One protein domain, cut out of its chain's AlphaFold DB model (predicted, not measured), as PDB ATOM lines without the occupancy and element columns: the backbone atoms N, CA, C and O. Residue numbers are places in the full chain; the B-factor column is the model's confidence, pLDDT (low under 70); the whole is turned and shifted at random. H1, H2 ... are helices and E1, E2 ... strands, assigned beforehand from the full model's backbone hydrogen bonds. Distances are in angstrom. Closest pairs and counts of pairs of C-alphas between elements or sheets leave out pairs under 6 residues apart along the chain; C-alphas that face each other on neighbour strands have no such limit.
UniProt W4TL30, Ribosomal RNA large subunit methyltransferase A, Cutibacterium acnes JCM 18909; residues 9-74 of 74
ATOM      1  N   HIS A   9     -29.723   9.226   8.065       74.38
ATOM      2  CA  HIS A   9     -29.924  10.425   8.867       74.38
ATOM      3  C   HIS A   9     -31.295  11.041   8.561       74.38
ATOM      4  O   HIS A   9     -32.098  11.230   9.471       74.38
ATOM      5  N   ASP A  10     -31.600  11.243   7.279       79.19
ATOM      6  CA  ASP A  10     -32.871  11.820   6.836       79.19
ATOM      7  C   ASP A  10     -34.074  10.958   7.246       79.19
ATOM      8  O   ASP A  10     -35.067  11.479   7.753       79.19
ATOM      9  N   GLU A  11     -33.978   9.632   7.097       81.62
ATOM     10  CA  GLU A  11     -35.019   8.691   7.531       81.62
ATOM     11  C   GLU A  11     -35.251   8.740   9.050       81.62
ATOM     12  O   GLU A  11     -36.399   8.761   9.508       81.62
ATOM     13  N   LEU A  12     -34.175   8.797   9.841       82.00
ATOM     14  CA  LEU A  12     -34.250   8.907  11.297       82.00
ATOM     15  C   LEU A  12     -34.903  10.229  11.717       82.00
ATOM     16  O   LEU A  12     -35.816  10.235  12.547       82.00
ATOM     17  N   MET A  13     -34.476  11.342  11.121       82.50
ATOM     18  CA  MET A  13     -35.017  12.668  11.420       82.50
ATOM     19  C   MET A  13     -36.491  12.775  11.023       82.50
ATOM     20  O   MET A  13     -37.300  13.281  11.803       82.50
ATOM     21  N   ALA A  14     -36.874  12.226   9.867       83.88
ATOM     22  CA  ALA A  14     -38.266  12.165   9.431       83.88
ATOM     23  C   ALA A  14     -39.148  11.356  10.400       83.88
ATOM     24  O   ALA A  14     -40.254  11.788  10.735       83.88
ATOM     25  N   ALA A  15     -38.659  10.217  10.902       83.81
ATOM     26  CA  ALA A  15     -39.388   9.402  11.875       83.81
ATOM     27  C   ALA A  15     -39.608  10.143  13.210       83.81
ATOM     28  O   ALA A  15     -40.690  10.064  13.805       83.81
ATOM     29  N   LEU A  16     -38.605  10.894  13.673       83.00
ATOM     30  CA  LEU A  16     -38.634  11.603  14.957       83.00
ATOM     31  C   LEU A  16     -39.426  12.922  14.912       83.00
ATOM     32  O   LEU A  16     -40.038  13.298  15.916       83.00
ATOM     33  N   ALA A  17     -39.494  13.589  13.755       83.62
ATOM     34  CA  ALA A  17     -40.119  14.908  13.586       83.62
ATOM     35  C   ALA A  17     -41.603  14.979  14.004       83.62
ATOM     36  O   ALA A  17     -42.103  16.051  14.365       83.62
ATOM     37  N   SER A  18     -42.312  13.844  13.971       86.06
ATOM     38  CA  SER A  18     -43.727  13.747  14.362       86.06
ATOM     39  C   SER A  18     -43.967  13.879  15.873       86.06
ATOM     40  O   SER A  18     -45.043  14.312  16.278       86.06
ATOM     41  N   ARG A  19     -42.982  13.522  16.711       88.31
ATOM     42  CA  ARG A  19     -43.126  13.433  18.180       88.31
ATOM     43  C   ARG A  19     -42.227  14.391  18.952       88.31
ATOM     44  O   ARG A  19     -42.512  14.688  20.108       88.31
ATOM     45  N   PHE A  20     -41.165  14.866  18.317       90.00
ATOM     46  CA  PHE A  20     -40.146  15.681  18.957       90.00
ATOM     47  C   PHE A  20     -39.912  16.985  18.189       90.00
ATOM     48  O   PHE A  20     -40.301  17.126  17.024       90.00
ATOM     49  N   THR A  21     -39.280  17.946  18.851       89.75
ATOM     50  CA  THR A  21     -38.754  19.187  18.276       89.75
ATOM     51  C   THR A  21     -37.268  19.302  18.583       89.75
ATOM     52  O   THR A  21     -36.805  18.882  19.645       89.75
ATOM     53  N   VAL A  22     -36.507  19.863  17.642       86.62
ATOM     54  CA  VAL A  22     -35.094  20.181  17.866       86.62
ATOM     55  C   VAL A  22     -35.013  21.370  18.812       86.62
ATOM     56  O   VAL A  22     -35.602  22.415  18.543       86.62
ATOM     57  N   VAL A  23     -34.291  21.195  19.914       92.00
ATOM     58  CA  VAL A  23     -34.072  22.246  20.920       92.00
ATOM     59  C   VAL A  23     -32.632  22.739  20.948       92.00
ATOM     60  O   VAL A  23     -32.384  23.857  21.385       92.00
ATOM     61  N   SER A  24     -31.687  21.931  20.467       88.69
ATOM     62  CA  SER A  24     -30.291  22.328  20.310       88.69
ATOM     63  C   SER A  24     -29.620  21.510  19.216       88.69
ATOM     64  O   SER A  24     -29.990  20.359  18.969       88.69
ATOM     65  N   HIS A  25     -28.620  22.115  18.593       86.12
ATOM     66  CA  HIS A  25     -27.722  21.479  17.651       86.12
ATOM     67  C   HIS A  25     -26.307  21.997  17.914       86.12
ATOM     68  O   HIS A  25     -26.094  23.210  17.963       86.12
ATOM     69  N   GLU A  26     -25.363  21.083  18.099       85.56
ATOM     70  CA  GLU A  26     -23.975  21.396  18.411       85.56
ATOM     71  C   GLU A  26     -23.034  20.546  17.553       85.56
ATOM     72  O   GLU A  26     -23.107  19.316  17.552       85.56
ATOM     73  N   GLU A  27     -22.126  21.215  16.842       82.75
ATOM     74  CA  GLU A  27     -20.981  20.572  16.203       82.75
ATOM     75  C   GLU A  27     -19.782  20.648  17.148       82.75
ATOM     76  O   GLU A  27     -19.170  21.704  17.323       82.75
ATOM     77  N   VAL A  28     -19.416  19.514  17.738       81.12
ATOM     78  CA  VAL A  28     -18.224  19.408  18.575       81.12
ATOM     79  C   VAL A  28     -17.063  18.960  17.704       81.12
ATOM     80  O   VAL A  28     -17.062  17.850  17.167       81.12
ATOM     81  N   ARG A  29     -16.052  19.822  17.578       83.88
ATOM     82  CA  ARG A  29     -14.766  19.484  16.961       83.88
ATOM     83  C   ARG A  29     -13.666  19.616  17.993       83.88
ATOM     84  O   ARG A  29     -13.500  20.681  18.583       83.88
ATOM     85  N   ALA A  30     -12.929  18.537  18.209       83.00
ATOM     86  CA  ALA A  30     -11.824  18.512  19.148       83.00
ATOM     87  C   ALA A  30     -10.662  17.718  18.567       83.00
ATOM     88  O   ALA A  30     -10.853  16.616  18.054       83.00
ATOM     89  N   ASP A  31      -9.458  18.261  18.701       87.69
ATOM     90  CA  ASP A  31      -8.244  17.504  18.437       87.69
ATOM     91  C   ASP A  31      -7.864  16.738  19.703       87.69
ATOM     92  O   ASP A  31      -7.695  17.309  20.782       87.69
ATOM     93  N   VAL A  32      -7.771  15.420  19.569       88.00
ATOM     94  CA  VAL A  32      -7.452  14.497  20.651       88.00
ATOM     95  C   VAL A  32      -6.118  13.851  20.333       88.00
ATOM     96  O   VAL A  32      -5.952  13.229  19.287       88.00
ATOM     97  N   SER A  33      -5.159  13.986  21.239       90.25
ATOM     98  CA  SER A  33      -3.902  13.251  21.140       90.25
ATOM     99  C   SER A  33      -4.101  11.828  21.647       90.25
ATOM    100  O   SER A  33      -4.514  11.626  22.787       90.25
ATOM    101  N   LEU A  34      -3.796  10.855  20.797       88.75
ATOM    102  CA  LEU A  34      -3.706   9.448  21.149       88.75
ATOM    103  C   LEU A  34      -2.245   9.111  21.425       88.75
ATOM    104  O   LEU A  34      -1.359   9.454  20.636       88.75
ATOM    105  N   ASP A  35      -2.000   8.437  22.542       90.38
ATOM    106  CA  ASP A  35      -0.716   7.785  22.762       90.38
ATOM    107  C   ASP A  35      -0.559   6.569  21.834       90.38
ATOM    108  O   ASP A  35      -1.482   6.179  21.118       90.38
ATOM    109  N   GLU A  36       0.637   5.988  21.816       88.00
ATOM    110  CA  GLU A  36       0.981   4.864  20.935       88.00
ATOM    111  C   GLU A  36       0.015   3.674  21.098       88.00
ATOM    112  O   GLU A  36      -0.417   3.066  20.116       88.00
ATOM    113  N   ALA A  37      -0.383   3.371  22.339       86.31
ATOM    114  CA  ALA A  37      -1.287   2.268  22.640       86.31
ATOM    115  C   ALA A  37      -2.706   2.544  22.120       86.31
ATOM    116  O   ALA A  37      -3.257   1.731  21.379       86.31
ATOM    117  N   ALA A  38      -3.273   3.711  22.435       85.50
ATOM    118  CA  ALA A  38      -4.606   4.101  21.989       85.50
ATOM    119  C   ALA A  38      -4.682   4.270  20.464       85.50
ATOM    120  O   ALA A  38      -5.703   3.946  19.854       85.50
ATOM    121  N   ALA A  39      -3.609   4.753  19.833       84.94
ATOM    122  CA  ALA A  39      -3.520   4.870  18.384       84.94
ATOM    123  C   ALA A  39      -3.487   3.488  17.713       84.94
ATOM    124  O   ALA A  39      -4.210   3.256  16.742       84.94
ATOM    125  N   SER A  40      -2.706   2.553  18.260       82.62
ATOM    126  CA  SER A  40      -2.666   1.165  17.796       82.62
ATOM    127  C   SER A  40      -4.032   0.482  17.923       82.62
ATOM    128  O   SER A  40      -4.519  -0.097  16.951       82.62
ATOM    129  N   ASP A  41      -4.707   0.633  19.067       83.69
ATOM    130  CA  ASP A  41      -6.049   0.086  19.297       83.69
ATOM    131  C   ASP A  41      -7.086   0.679  18.331       83.69
ATOM    132  O   ASP A  41      -7.890  -0.048  17.743       83.69
ATOM    133  N   ALA A  42      -7.058   1.998  18.112       79.94
ATOM    134  CA  ALA A  42      -7.952   2.668  17.169       79.94
ATOM    135  C   ALA A  42      -7.761   2.147  15.738       79.94
ATOM    136  O   ALA A  42      -8.742   1.871  15.038       79.94
ATOM    137  N   VAL A  43      -6.507   1.953  15.316       79.06
ATOM    138  CA  VAL A  43      -6.188   1.333  14.028       79.06
ATOM    139  C   VAL A  43      -6.687  -0.107  14.000       79.06
ATOM    140  O   VAL A  43      -7.333  -0.460  13.019       79.06
ATOM    141  N   ALA A  44      -6.474  -0.891  15.067       78.19
ATOM    142  CA  ALA A  44      -6.867  -2.298  15.233       78.19
ATOM    143  C   ALA A  44      -8.389  -2.553  15.257       78.19
ATOM    144  O   ALA A  44      -8.831  -3.667  14.964       78.19
ATOM    145  N   MET A  45      -9.203  -1.530  15.523       79.75
ATOM    146  CA  MET A  45     -10.667  -1.582  15.395       79.75
ATOM    147  C   MET A  45     -11.177  -1.187  14.000       79.75
ATOM    148  O   MET A  45     -12.364  -1.341  13.702       79.75
ATOM    149  N   GLY A  46     -10.307  -0.674  13.128       70.75
ATOM    150  CA  GLY A  46     -10.668  -0.265  11.777       70.75
ATOM    151  C   GLY A  46     -11.015  -1.450  10.859       70.75
ATOM    152  O   GLY A  46     -10.506  -2.555  11.027       70.75
ATOM    153  N   PRO A  47     -11.836  -1.249   9.817       63.91
ATOM    154  CA  PRO A  47     -12.215  -2.314   8.880       63.91
ATOM    155  C   PRO A  47     -11.039  -2.894   8.064       63.91
ATOM    156  O   PRO A  47     -11.169  -3.962   7.468       63.91
ATOM    157  N   SER A  48      -9.894  -2.208   8.018       58.06
ATOM    158  CA  SER A  48      -8.667  -2.605   7.305       58.06
ATOM    159  C   SER A  48      -7.737  -3.533   8.102       58.06
ATOM    160  O   SER A  48      -6.713  -3.981   7.588       58.06
ATOM    161  N   THR A  49      -8.084  -3.849   9.343       58.28
ATOM    162  CA  THR A  49      -7.228  -4.573  10.307       58.28
ATOM    163  C   THR A  49      -7.040  -6.036   9.975       58.28
ATOM    164  O   THR A  49      -6.041  -6.646  10.340       58.28
ATOM    165  N   HIS A  50      -7.949  -6.586   9.175       58.31
ATOM    166  CA  HIS A  50      -7.864  -7.947   8.666       58.31
ATOM    167  C   HIS A  50      -6.668  -8.193   7.725       58.31
ATOM    168  O   HIS A  50      -6.398  -9.348   7.397       58.31
ATOM    169  N   HIS A  51      -5.943  -7.149   7.300       56.34
ATOM    170  CA  HIS A  51      -4.836  -7.264   6.346       56.34
ATOM    171  C   HIS A  51      -3.446  -6.971   6.914       56.34
ATOM    172  O   HIS A  51      -2.469  -7.193   6.198       56.34
ATOM    173  N   VAL A  52      -3.322  -6.513   8.163       56.62
ATOM    174  CA  VAL A  52      -2.015  -6.126   8.708       56.62
ATOM    175  C   VAL A  52      -1.804  -6.741  10.083       56.62
ATOM    176  O   VAL A  52      -2.484  -6.413  11.048       56.62
ATOM    177  N   ARG A  53      -0.863  -7.683  10.152       56.34
ATOM    178  CA  ARG A  53      -0.333  -8.219  11.405       56.34
ATOM    179  C   ARG A  53       0.906  -7.386  11.719       56.34
ATOM    180  O   ARG A  53       1.853  -7.456  10.951       56.34
ATOM    181  N   GLU A  54       0.851  -6.602  12.794       62.00
ATOM    182  CA  GLU A  54       1.919  -5.713  13.293       62.00
ATOM    183  C   GLU A  54       2.097  -4.396  12.513       62.00
ATOM    184  O   GLU A  54       2.976  -4.249  11.668       62.00
ATOM    185  N   VAL A  55       1.271  -3.395  12.841       64.81
ATOM    186  CA  VAL A  55       1.574  -1.983  12.555       64.81
ATOM    187  C   VAL A  55       2.065  -1.357  13.852       64.81
ATOM    188  O   VAL A  55       1.314  -1.304  14.822       64.81
ATOM    189  N   HIS A  56       3.311  -0.888  13.878       71.75
ATOM    190  CA  HIS A  56       3.736   0.067  14.899       71.75
ATOM    191  C   HIS A  56       3.133   1.423  14.534       71.75
ATOM    192  O   HIS A  56       3.374   1.938  13.439       71.75
ATOM    193  N   VAL A  57       2.292   1.947  15.420       78.38
ATOM    194  CA  VAL A  57       1.573   3.203  15.222       78.38
ATOM    195  C   VAL A  57       2.120   4.203  16.226       78.38
ATOM    196  O   VAL A  57       1.877   4.054  17.415       78.38
ATOM    197  N   GLU A  58       2.855   5.209  15.754       84.06
ATOM    198  CA  GLU A  58       3.316   6.304  16.611       84.06
ATOM    199  C   GLU A  58       2.129   7.097  17.192       84.06
ATOM    200  O   GLU A  58       1.029   7.110  16.630       84.06
ATOM    201  N   ALA A  59       2.363   7.792  18.309       83.94
ATOM    202  CA  ALA A  59       1.388   8.719  18.880       83.94
ATOM    203  C   ALA A  59       0.923   9.736  17.824       83.94
ATOM    204  O   ALA A  59       1.726  10.285  17.068       83.94
ATOM    205  N   MET A  60      -0.381  10.004  17.779       84.62
ATOM    206  CA  MET A  60      -0.978  10.839  16.736       84.62
ATOM    207  C   MET A  60      -2.119  11.692  17.269       84.62
ATOM    208  O   MET A  60      -2.800  11.323  18.223       84.62
ATOM    209  N   SER A  61      -2.367  12.822  16.617       83.75
ATOM    210  CA  SER A  61      -3.565  13.620  16.862       83.75
ATOM    211  C   SER A  61      -4.674  13.189  15.911       83.75
ATOM    212  O   SER A  61      -4.476  13.134  14.697       83.75
ATOM    213  N   VAL A  62      -5.845  12.902  16.468       82.75
ATOM    214  CA  VAL A  62      -7.064  12.616  15.714       82.75
ATOM    215  C   VAL A  62      -8.070  13.731  15.935       82.75
ATOM    216  O   VAL A  62      -8.237  14.226  17.048       82.75
ATOM    217  N   THR A  63      -8.776  14.106  14.877       81.75
ATOM    218  CA  THR A  63      -9.892  15.038  14.993       81.75
ATOM    219  C   THR A  63     -11.156  14.248  15.299       81.75
ATOM    220  O   THR A  63     -11.633  13.461  14.481       81.75
ATOM    221  N   SER A  64     -11.710  14.469  16.485       78.69
ATOM    222  CA  SER A  64     -13.060  14.044  16.827       78.69
ATOM    223  C   SER A  64     -14.041  15.082  16.296       78.69
ATOM    224  O   SER A  64     -13.964  16.255  16.667       78.69
ATOM    225  N   ALA A  65     -14.944  14.657  15.417       80.50
ATOM    226  CA  ALA A  65     -16.046  15.470  14.924       80.50
ATOM    227  C   ALA A  65     -17.355  14.756  15.269       80.50
ATOM    228  O   ALA A  65     -17.662  13.705  14.705       80.50
ATOM    229  N   VAL A  66     -18.096  15.312  16.225       80.50
ATOM    230  CA  VAL A  66     -19.378  14.772  16.680       80.50
ATOM    231  C   VAL A  66     -20.453  15.819  16.452       80.50
ATOM    232  O   VAL A  66     -20.345  16.951  16.915       80.50
ATOM    233  N   GLU A  67     -21.507  15.419  15.753       78.56
ATOM    234  CA  GLU A  67     -22.707  16.223  15.572       78.56
ATOM    235  C   GLU A  67     -23.757  15.772  16.593       78.56
ATOM    236  O   GLU A  67     -24.198  14.617  16.585       78.56
ATOM    237  N   VAL A  68     -24.136  16.665  17.510       84.00
ATOM    238  CA  VAL A  68     -25.099  16.384  18.579       84.00
ATOM    239  C   VAL A  68     -26.368  17.183  18.327       84.00
ATOM    240  O   VAL A  68     -26.374  18.408  18.383       84.00
ATOM    241  N   THR A  69     -27.477  16.481  18.097       84.00
ATOM    242  CA  THR A  69     -28.809  17.093  18.004       84.00
ATOM    243  C   THR A  69     -29.640  16.685  19.214       84.00
ATOM    244  O   THR A  69     -29.854  15.497  19.457       84.00
ATOM    245  N   VAL A  70     -30.125  17.669  19.973       86.75
ATOM    246  CA  VAL A  70     -30.982  17.444  21.144       86.75
ATOM    247  C   VAL A  70     -32.440  17.629  20.746       86.75
ATOM    248  O   VAL A  70     -32.828  18.652  20.175       86.75
ATOM    249  N   LEU A  71     -33.252  16.629  21.087       89.31
ATOM    250  CA  LEU A  71     -34.678  16.573  20.800       89.31
ATOM    251  C   LEU A  71     -35.481  16.599  22.104       89.31
ATOM    252  O   LEU A  71     -35.170  15.856  23.035       89.31
ATOM    253  N   ALA A  72     -36.536  17.409  22.159       89.12
ATOM    254  CA  ALA A  72     -37.505  17.409  23.254       89.12
ATOM    255  C   ALA A  72     -38.874  16.917  22.756       89.12
ATOM    256  O   ALA A  72     -39.210  17.162  21.593       89.12
ATOM    257  N   PRO A  73     -39.666  16.203  23.580       89.00
ATOM    258  CA  PRO A  73     -41.051  15.892  23.241       89.00
ATOM    259  C   PRO A  73     -41.842  17.177  22.984       89.00
ATOM    260  O   PRO A  73     -41.591  18.193  23.634       89.00
ATOM    261  N   ARG A  74     -42.786  17.117  22.045       77.88
ATOM    262  CA  ARG A  74     -43.767  18.193  21.851       77.88
ATOM    263  C   ARG A  74     -44.757  18.286  23.005       77.88
ATOM    264  O   ARG A  74     -45.110  17.221  23.560       77.88
TER     265      ARG A  74
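What this domain is: This is residues 9 to 74 of the 74 residues of the protein "Ribosomal RNA large subunit methyltransferase A" of Cutibacterium acnes JCM 18909 (UniProt W4TL30). A long antiparallel ribbon of two strands, E1 and E2, makes the longest axis, with a short helix at each end, H1 and H2; residues 45 to 51 stick out. The printed part has 66 residues, in the order H1, E1, H2, E2, class mixed. It is extended: radius of gyration of the C-alphas 18.1 A, spans 52 by 25 by 14 A.

How they stand to each other: H1, residues 9 to 16, is apart from H2, residues 36 to 44, and E2, residues 60 to 73. E1, residues 20 to 34, bends by 63 degrees at residue 23. E1 and E2 are antiparallel at 167 degrees, with N 34 and O 60 within hydrogen-bond range at 2.8 A. The closest C-alphas of H2 and E2, Ala 39 and Met 60, are 6.7 A apart. In H1 and H2 every O i to N i+4 pair is within range.

Where its parts are: First to last C-alpha, H1 measures 10.7 A from (-29.924, 10.425, 8.867), E1 37.0 A, H2 12.1 A, and E2 40.9 A, to (-41.051, 15.892, 23.241).

The domain as a whole: The farthest C-alphas, Glu 54 and Arg 74, are 52.3 A apart. The printed part has no cut; the link H2 to E2 is long. Residues 47 to 55 have pLDDT under 70.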